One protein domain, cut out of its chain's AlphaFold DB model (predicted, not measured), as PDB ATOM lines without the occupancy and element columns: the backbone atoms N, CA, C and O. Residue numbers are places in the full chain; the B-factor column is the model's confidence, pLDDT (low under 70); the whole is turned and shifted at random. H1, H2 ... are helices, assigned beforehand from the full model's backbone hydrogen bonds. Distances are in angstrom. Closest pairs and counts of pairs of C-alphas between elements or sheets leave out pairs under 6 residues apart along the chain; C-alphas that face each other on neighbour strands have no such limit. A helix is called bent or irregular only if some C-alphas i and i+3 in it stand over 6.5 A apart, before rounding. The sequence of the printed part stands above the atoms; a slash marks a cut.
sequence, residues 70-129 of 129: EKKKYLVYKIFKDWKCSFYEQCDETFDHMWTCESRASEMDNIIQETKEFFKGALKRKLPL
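This is residues 70 to 129 of the 129 residues of an uncharacterized protein of Rhizophagus irregularis (UniProt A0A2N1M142). A long helix, H4, makes an arm that sticks out with residues 109 to 129 from a small body of short helices and loop. Starting from the first printed residue, H1 and H2 make a corner at the end far from the arm, where residues 74 to 79, of which 77 to 79 belong to H2, also stand free; then come the long winding loop of residues 81 to 96 and H3, near H4. The printed part has 60 residues, with four named helices in the order H1, H2, H3, H4 and no named strand; the class is all helix. The whole is extended, with a radius of gyration of the C-alphas of 18.1 A, and its C-alphas span 62 by 23 by 11 A along their three main axes, a length that the arm makes.

H1, residues 70 to 75, and H2, residues 77 to 80, only just touch, and only at the corner by their link, with 3 pairs of C-alphas within 8 A. Their closest C-alphas are those of Lys 73 and Phe 80, 5.2 A apart. H3, residues 97 to 100, is apart from both H1 and H2. H4, residues 102 to 126, is also apart from both H1 and H2. H3 and H4 are close but not clearly touching, with 2 pairs of C-alphas within 8 A; the closest are those of Trp 99 and Met 108, 7.1 A apart. H4 is irregular, with C-alphas 103 and 106 standing 7.9 A apart. Of the O i to N i+4 pairs, 1 of 2 is within hydrogen-bond range in H1 and 19 of 21 in H4, while H2 and H3 are too short for such a pair.

H1 begins at C-alpha 70, at (74.555, -2.738, 183.966), and is 9.2 A from first to last C-alpha. H2 is 5.3 A long and H3 is 4.8 A long, measured in the same way. H4 begins at C-alpha 102, at (80.023, 14.310, 185.971), and ends at C-alpha 126, at (64.937, 27.461, 155.760), 36.2 A from the one to the other.

The two C-alphas farthest apart are those of Lys 78 and Leu 129, 62.2 A. Residues 74 to 79, of which 77 to 79 belong to H2, stand free, as do residues 109 to 129, of which 109 to 126 belong to H4. Without these stretches the body has 33 residues and spans 28 by 15 by 9 A. The links from H1 to H2 and from H3 to H4 are tight, and the link from H2 to H3, 16 residues, is long. The printed part has no cut and ends at Leu 129, the chain's last residue. The mean pLDDT of the printed part is 88.4, and residues 126 to 129 are under 70.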
ATOM      1  N   GLU A  70      75.786  -2.135 183.447       90.38
ATOM      2  CA  GLU A  70      74.555  -2.738 183.966       90.38
ATOM      3  C   GLU A  70      73.962  -3.783 183.016       90.38
ATOM      4  O   GLU A  70      73.591  -4.873 183.451       90.38
ATOM      5  N   LYS A  71      73.926  -3.519 181.704       89.25
ATOM      6  CA  LYS A  71      73.461  -4.510 180.721       89.25
ATOM      7  C   LYS A  71      74.380  -5.714 180.606       89.25
ATOM      8  O   LYS A  71      73.898  -6.840 180.485       89.25
ATOM      9  N   LYS A  72      75.687  -5.518 180.738       91.00
ATOM     10  CA  LYS A  72      76.657  -6.614 180.793       91.00
ATOM     11  C   LYS A  72      76.523  -7.446 182.072       91.00
ATOM     12  O   LYS A  72      76.690  -8.661 181.991       91.00
ATOM     13  N   LYS A  73      76.143  -6.852 183.214       91.75
ATOM     14  CA  LYS A  73      75.849  -7.582 184.465       91.75
ATOM     15  C   LYS A  73      74.707  -8.590 184.276       91.75
ATOM     16  O   LYS A  73      74.811  -9.698 184.793       91.75
ATOM     17  N   TYR A  74      73.677  -8.264 183.487       87.94
ATOM     18  CA  TYR A  74      72.599  -9.214 183.158       87.94
ATOM     19  C   TYR A  74      73.077 -10.419 182.338       87.94
ATOM     20  O   TYR A  74      72.552 -11.516 182.511       87.94
ATOM     21  N   LEU A  75      74.059 -10.235 181.450       88.12
ATOM     22  CA  LEU A  75      74.578 -11.315 180.604       88.12
ATOM     23  C   LEU A  75      75.638 -12.153 181.328       88.12
ATOM     24  O   LEU A  75      75.623 -13.378 181.245       88.12
ATOM     25  N   VAL A  76      76.575 -11.500 182.025       93.38
ATOM     26  CA  VAL A  76      77.727 -12.149 182.667       93.38
ATOM     27  C   VAL A  76      78.043 -11.502 184.018       93.38
ATOM     28  O   VAL A  76      79.078 -10.865 184.221       93.38
ATOM     29  N   TYR A  77      77.150 -11.707 184.984       93.12
ATOM     30  CA  TYR A  77      77.233 -11.089 186.312       93.12
ATOM     31  C   TYR A  77      78.587 -11.282 187.008       93.12
ATOM     32  O   TYR A  77      79.153 -10.332 187.540       93.12
ATOM     33  N   LYS A  78      79.151 -12.496 186.964       94.81
ATOM     34  CA  LYS A  78      80.407 -12.822 187.665       94.81
ATOM     35  C   LYS A  78      81.590 -11.944 187.249       94.81
ATOM     36  O   LYS A  78      82.453 -11.703 188.082       94.81
ATOM     37  N   ILE A  79      81.627 -11.495 185.992       93.88
ATOM     38  CA  ILE A  79      82.713 -10.656 185.467       93.88
ATOM     39  C   ILE A  79      82.474  -9.188 185.824       93.88
ATOM     40  O   ILE A  79      83.401  -8.503 186.242       93.88
ATOM     41  N   PHE A  80      81.235  -8.713 185.681       93.06
ATOM     42  CA  PHE A  80      80.922  -7.283 185.725       93.06
ATOM     43  C   PHE A  80      80.347  -6.792 187.057       93.06
ATOM     44  O   PHE A  80      80.097  -5.599 187.179       93.06
ATOM     45  N   LYS A  81      80.102  -7.661 188.049       92.06
ATOM     46  CA  LYS A  81      79.405  -7.304 189.305       92.06
ATOM     47  C   LYS A  81      79.982  -6.068 190.010       92.06
ATOM     48  O   LYS A  81      79.214  -5.201 190.417       92.06
ATOM     49  N   ASP A  82      81.306  -5.956 190.049       93.44
ATOM     50  CA  ASP A  82      82.015  -4.885 190.757       93.44
ATOM     51  C   ASP A  82      82.400  -3.732 189.819       93.44
ATOM     52  O   ASP A  82      82.971  -2.738 190.255       93.44
ATOM     53  N   TRP A  83      82.092  -3.847 188.523       92.69
ATOM     54  CA  TRP A  83      82.406  -2.804 187.558       92.69
ATOM     55  C   TRP A  83      81.483  -1.605 187.774       92.69
ATOM     56  O   TRP A  83      80.264  -1.741 187.970       92.69
ATOM     57  N   LYS A  84      82.101  -0.431 187.705       92.44
ATOM     58  CA  LYS A  84      81.497   0.895 187.809       92.44
ATOM     59  C   LYS A  84      81.752   1.669 186.514       92.44
ATOM     60  O   LYS A  84      82.371   1.144 185.589       92.44
ATOM     61  N   CYS A  85      81.246   2.893 186.438       91.56
ATOM     62  CA  CYS A  85      81.552   3.808 185.343       91.56
ATOM     63  C   CYS A  85      83.062   3.944 185.147       91.56
ATOM     64  O   CYS A  85      83.768   4.275 186.090       91.56
ATOM     65  N   SER A  86      83.553   3.741 183.924       87.06
ATOM     66  CA  SER A  86      84.993   3.816 183.636       87.06
ATOM     67  C   SER A  86      85.582   5.227 183.737       87.06
ATOM     68  O   SER A  86      86.796   5.375 183.694       87.06
ATOM     69  N   PHE A  87      84.744   6.260 183.840       87.25
ATOM     70  CA  PHE A  87      85.193   7.653 183.922       87.25
ATOM     71  C   PHE A  87      85.166   8.210 185.349       87.25
ATOM     72  O   PHE A  87      86.014   9.025 185.696       87.25
ATOM     73  N   TYR A  88      84.192   7.783 186.160       86.38
ATOM     74  CA  TYR A  88      83.991   8.282 187.526       86.38
ATOM     75  C   TYR A  88      84.334   7.243 188.603       86.38
ATOM     76  O   TYR A  88      84.600   7.604 189.742       86.38
ATOM     77  N   GLU A  89      84.293   5.952 188.259       84.38
ATOM     78  CA  GLU A  89      84.602   4.771 189.088       84.38
ATOM     79  C   GLU A  89      83.802   4.599 190.393       84.38
ATOM     80  O   GLU A  89      83.875   3.548 191.024       84.38
ATOM     81  N   GLN A  90      82.968   5.568 190.778       84.75
ATOM     82  CA  GLN A  90      82.211   5.538 192.036       84.75
ATOM     83  C   GLN A  90      80.720   5.213 191.848       84.75
ATOM     84  O   GLN A  90      80.056   4.771 192.787       84.75
ATOM     85  N   CYS A  91      80.183   5.374 190.636       88.94
ATOM     86  CA  CYS A  91      78.767   5.147 190.325       88.94
ATOM     87  C   CYS A  91      78.574   3.964 189.375       88.94
ATOM     88  O   CYS A  91      79.447   3.645 188.565       88.94
ATOM     89  N   ASP A  92      77.417   3.305 189.457       90.56
ATOM     90  CA  ASP A  92      77.039   2.292 188.472       90.56
ATOM     91  C   ASP A  92      76.800   2.936 187.098       90.56
ATOM     92  O   ASP A  92      76.138   3.965 186.977       90.56
ATOM     93  N   GLU A  93      77.349   2.323 186.048       92.31
ATOM     94  CA  GLU A  93      77.146   2.784 184.674       92.31
ATOM     95  C   GLU A  93      75.825   2.246 184.121       92.31
ATOM     96  O   GLU A  93      75.730   1.115 183.626       92.31
ATOM     97  N   THR A  94      74.808   3.095 184.215       91.81
ATOM     98  CA  THR A  94      73.493   2.921 183.594       91.81
ATOM     99  C   THR A  94      73.458   3.594 182.213       91.81
ATOM    100  O   THR A  94      74.390   4.308 181.833       91.81
ATOM    101  N   PHE A  95      72.380   3.385 181.446       90.19
ATOM    102  CA  PHE A  95      72.193   4.093 180.171       90.19
ATOM    103  C   PHE A  95      72.160   5.614 180.372       90.19
ATOM    104  O   PHE A  95      72.830   6.332 179.639       90.19
ATOM    105  N   ASP A  96      71.449   6.096 181.393       90.19
ATOM    106  CA  ASP A  96      71.346   7.529 181.684       90.19
ATOM    107  C   ASP A  96      72.679   8.095 182.185       90.19
ATOM    108  O   ASP A  96      73.124   9.146 181.720       90.19
ATOM    109  N   HIS A  97      73.374   7.356 183.062       91.94
ATOM    110  CA  HIS A  97      74.660   7.787 183.606       91.94
ATOM    111  C   HIS A  97      75.708   8.017 182.512       91.94
ATOM    112  O   HIS A  97      76.512   8.933 182.638       91.94
ATOM    113  N   MET A  98      75.692   7.253 181.413       89.19
ATOM    114  CA  MET A  98      76.602   7.496 180.284       89.19
ATOM    115  C   MET A  98      76.521   8.924 179.726       89.19
ATOM    116  O   MET A  98      77.515   9.426 179.193       89.19
ATOM    117  N   TRP A  99      75.347   9.549 179.824       89.00
ATOM    118  CA  TRP A  99      75.072  10.888 179.312       89.00
ATOM    119  C   TRP A  99      75.162  11.965 180.393       89.00
ATOM    120  O   TRP A  99      75.418  13.122 180.078       89.00
ATOM    121  N   THR A 100      74.970  11.601 181.661       92.44
ATOM    122  CA  THR A 100      74.989  12.534 182.800       92.44
ATOM    123  C   THR A 100      76.218  12.363 183.691       92.44
ATOM    124  O   THR A 100      76.219  12.801 184.839       92.44
ATOM    125  N   CYS A 101      77.248  11.674 183.204       92.56
ATOM    126  CA  CYS A 101      78.464  11.414 183.958       92.56
ATOM    127  C   CYS A 101      79.197  12.730 184.256       92.56
ATOM    128  O   CYS A 101      79.604  13.431 183.329       92.56
ATOM    129  N   GLU A 102      79.406  13.047 185.536       91.38
ATOM    130  CA  GLU A 102      80.023  14.310 185.971       91.38
ATOM    131  C   GLU A 102      81.429  14.503 185.400       91.38
ATOM    132  O   GLU A 102      81.773  15.584 184.925       91.38
ATOM    133  N   SER A 103      82.222  13.429 185.351       93.06
ATOM    134  CA  SER A 103      83.569  13.443 184.769       93.06
ATOM    135  C   SER A 103      83.582  13.738 183.264       93.06
ATOM    136  O   SER A 103      84.649  13.975 182.705       93.06
ATOM    137  N   ARG A 104      82.418  13.726 182.599       92.44
ATOM    138  CA  ARG A 104      82.246  14.040 181.172       92.44
ATOM    139  C   ARG A 104      81.332  15.242 180.929       92.44
ATOM    140  O   ARG A 104      80.946  15.482 179.787       92.44
ATOM    141  N   ALA A 105      80.987  16.002 181.969       93.12
ATOM    142  CA  ALA A 105      80.041  17.110 181.858       93.12
ATOM    143  C   ALA A 105      80.463  18.130 180.787       93.12
ATOM    144  O   ALA A 105      79.656  18.491 179.937       93.12
ATOM    145  N   SER A 106      81.746  18.503 180.743       94.81
ATOM    146  CA  SER A 106      82.272  19.450 179.750       94.81
ATOM    147  C   SER A 106      82.175  18.938 178.308       94.81
ATOM    148  O   SER A 106      81.829  19.698 177.406       94.81
ATOM    149  N   GLU A 107      82.449  17.651 178.070       94.00
ATOM    150  CA  GLU A 107      82.278  17.030 176.750       94.00
ATOM    151  C   GLU A 107      80.812  17.068 176.316       94.00
ATOM    152  O   GLU A 107      80.501  17.419 175.177       94.00
ATOM    153  N   MET A 108      79.908  16.722 177.233       94.56
ATOM    154  CA  MET A 108      78.472  16.709 176.970       94.56
ATOM    155  C   MET A 108      77.940  18.119 176.704       94.56
ATOM    156  O   MET A 108      77.176  18.308 175.756       94.56
ATOM    157  N   ASP A 109      78.393  19.117 177.462       95.62
ATOM    158  CA  ASP A 109      78.043  20.522 177.250       95.62
ATOM    159  C   ASP A 109      78.493  21.018 175.874       95.62
ATOM    160  O   ASP A 109      77.711  21.661 175.166       95.62
ATOM    161  N   ASN A 110      79.707  20.657 175.447       96.69
ATOM    162  CA  ASN A 110      80.206  20.990 174.113       96.69
ATOM    163  C   ASN A 110      79.338  20.361 173.015       96.69
ATOM    164  O   ASN A 110      78.880  21.070 172.119       96.69
ATOM    165  N   ILE A 111      79.024  19.063 173.116       94.81
ATOM    166  CA  ILE A 111      78.150  18.367 172.155       94.81
ATOM    167  C   ILE A 111      76.777  19.049 172.079       94.81
ATOM    168  O   ILE A 111      76.241  19.276 170.989       94.81
ATOM    169  N   ILE A 112      76.195  19.394 173.230       94.50
ATOM    170  CA  ILE A 112      74.903  20.081 173.308       94.50
ATOM    171  C   ILE A 112      74.988  21.450 172.627       94.50
ATOM    172  O   ILE A 112      74.077  21.822 171.880       94.50
ATOM    173  N   GLN A 113      76.056  22.206 172.875       96.62
ATOM    174  CA  GLN A 113      76.236  23.540 172.317       96.62
ATOM    175  C   GLN A 113      76.417  23.503 170.794       96.62
ATOM    176  O   GLN A 113      75.683  24.192 170.082       96.62
ATOM    177  N   GLU A 114      77.299  22.643 170.288       96.12
ATOM    178  CA  GLU A 114      77.507  22.440 168.850       96.12
ATOM    179  C   GLU A 114      76.207  22.022 168.152       96.12
ATOM    180  O   GLU A 114      75.837  22.548 167.098       96.12
ATOM    181  N   THR A 115      75.443  21.129 168.782       92.81
ATOM    182  CA  THR A 115      74.150  20.675 168.258       92.81
ATOM    183  C   THR A 115      73.132  21.819 168.194       92.81
ATOM    184  O   THR A 115      72.427  21.981 167.192       92.81
ATOM    185  N   LYS A 116      73.053  22.661 169.235       93.81
ATOM    186  CA  LYS A 116      72.188  23.855 169.239       93.81
ATOM    187  C   LYS A 116      72.566  24.817 168.114       93.81
ATOM    188  O   LYS A 116      71.681  25.365 167.452       93.81
ATOM    189  N   GLU A 117      73.855  25.041 167.891       94.31
ATOM    190  CA  GLU A 117      74.357  25.914 166.826       94.31
ATOM    191  C   GLU A 117      74.035  25.368 165.436       94.31
ATOM    192  O   GLU A 117      73.528  26.111 164.586       94.31
ATOM    193  N   PHE A 118      74.213  24.061 165.232       91.75
ATOM    194  CA  PHE A 118      73.808  23.376 164.011       91.75
ATOM    195  C   PHE A 118      72.321  23.600 163.699       91.75
ATOM    196  O   PHE A 118      71.974  24.013 162.585       91.75
ATOM    197  N   PHE A 119      71.434  23.404 164.681       87.69
ATOM    198  CA  PHE A 119      69.997  23.621 164.490       87.69
ATOM    199  C   PHE A 119      69.653  25.082 164.194       87.69
ATOM    200  O   PHE A 119      68.872  25.348 163.278       87.69
ATOM    201  N   LYS A 120      70.271  26.042 164.896       91.38
ATOM    202  CA  LYS A 120      70.106  27.474 164.593       91.38
ATOM    203  C   LYS A 120      70.495  27.781 163.144       91.38
ATOM    204  O   LYS A 120      69.761  28.480 162.446       91.38
ATOM    205  N   GLY A 121      71.621  27.244 162.675       89.69
ATOM    206  CA  GLY A 121      72.072  27.400 161.292       89.69
ATOM    207  C   GLY A 121      71.147  26.730 160.270       89.69
ATOM    208  O   GLY A 121      70.949  27.250 159.172       89.69
ATOM    209  N   ALA A 122      70.550  25.584 160.601       84.00
ATOM    210  CA  ALA A 122      69.572  24.915 159.743       84.00
ATOM    211  C   ALA A 122      68.254  25.703 159.630       84.00
ATOM    212  O   ALA A 122      67.714  25.825 158.531       84.00
ATOM    213  N   LEU A 123      67.767  26.281 160.733       84.69
ATOM    214  CA  LEU A 123      66.551  27.101 160.751       84.69
ATOM    215  C   LEU A 123      66.718  28.389 159.941       84.69
ATOM    216  O   LEU A 123      65.871  28.698 159.107       84.69
ATOM    217  N   LYS A 124      67.846  29.093 160.113       82.81
ATOM    218  CA  LYS A 124      68.160  30.311 159.345       82.81
ATOM    219  C   LYS A 124      68.207  30.074 157.833       82.81
ATOM    220  O   LYS A 124      67.846  30.957 157.074       82.81
ATOM    221  N   ARG A 125      68.623  28.883 157.387       71.69
ATOM    222  CA  ARG A 125      68.660  28.518 155.959       71.69
ATOM    223  C   ARG A 125      67.288  28.177 155.368       71.69
ATOM    224  O   ARG A 125      67.147  28.201 154.152       71.69
ATOM    225  N   LYS A 126      66.296  27.832 156.198       63.19
ATOM    226  CA  LYS A 126      64.937  27.461 155.760       63.19
ATOM    227  C   LYS A 126      63.931  28.617 155.788       63.19
ATOM    228  O   LYS A 126      62.843  28.460 155.248       63.19
ATOM    229  N   LEU A 127      64.287  29.748 156.394       53.31
ATOM    230  CA  LEU A 127      63.519  30.992 156.371       53.31
ATOM    231  C   LEU A 127      64.247  31.998 155.465       53.31
ATOM    232  O   LEU A 127      65.083  32.749 155.968       53.31
ATOM    233  N   PRO A 128      64.002  32.001 154.142       49.69
ATOM    234  CA  PRO A 128      64.397  33.139 153.329       49.69
ATOM    235  C   PRO A 128      63.550  34.344 153.764       49.69
ATOM    236  O   PRO A 128      62.326  34.237 153.846       49.69
ATOM    237  N   LEU A 129      64.217  35.450 154.110       48.62
ATOM    238  CA  LEU A 129      63.601  36.781 154.111       48.62
ATOM    239  C   LEU A 129      63.172  37.143 152.687       48.62
ATOM    240  O   LEU A 129      63.937  36.795 151.755       48.62
TER     241      LEU A 129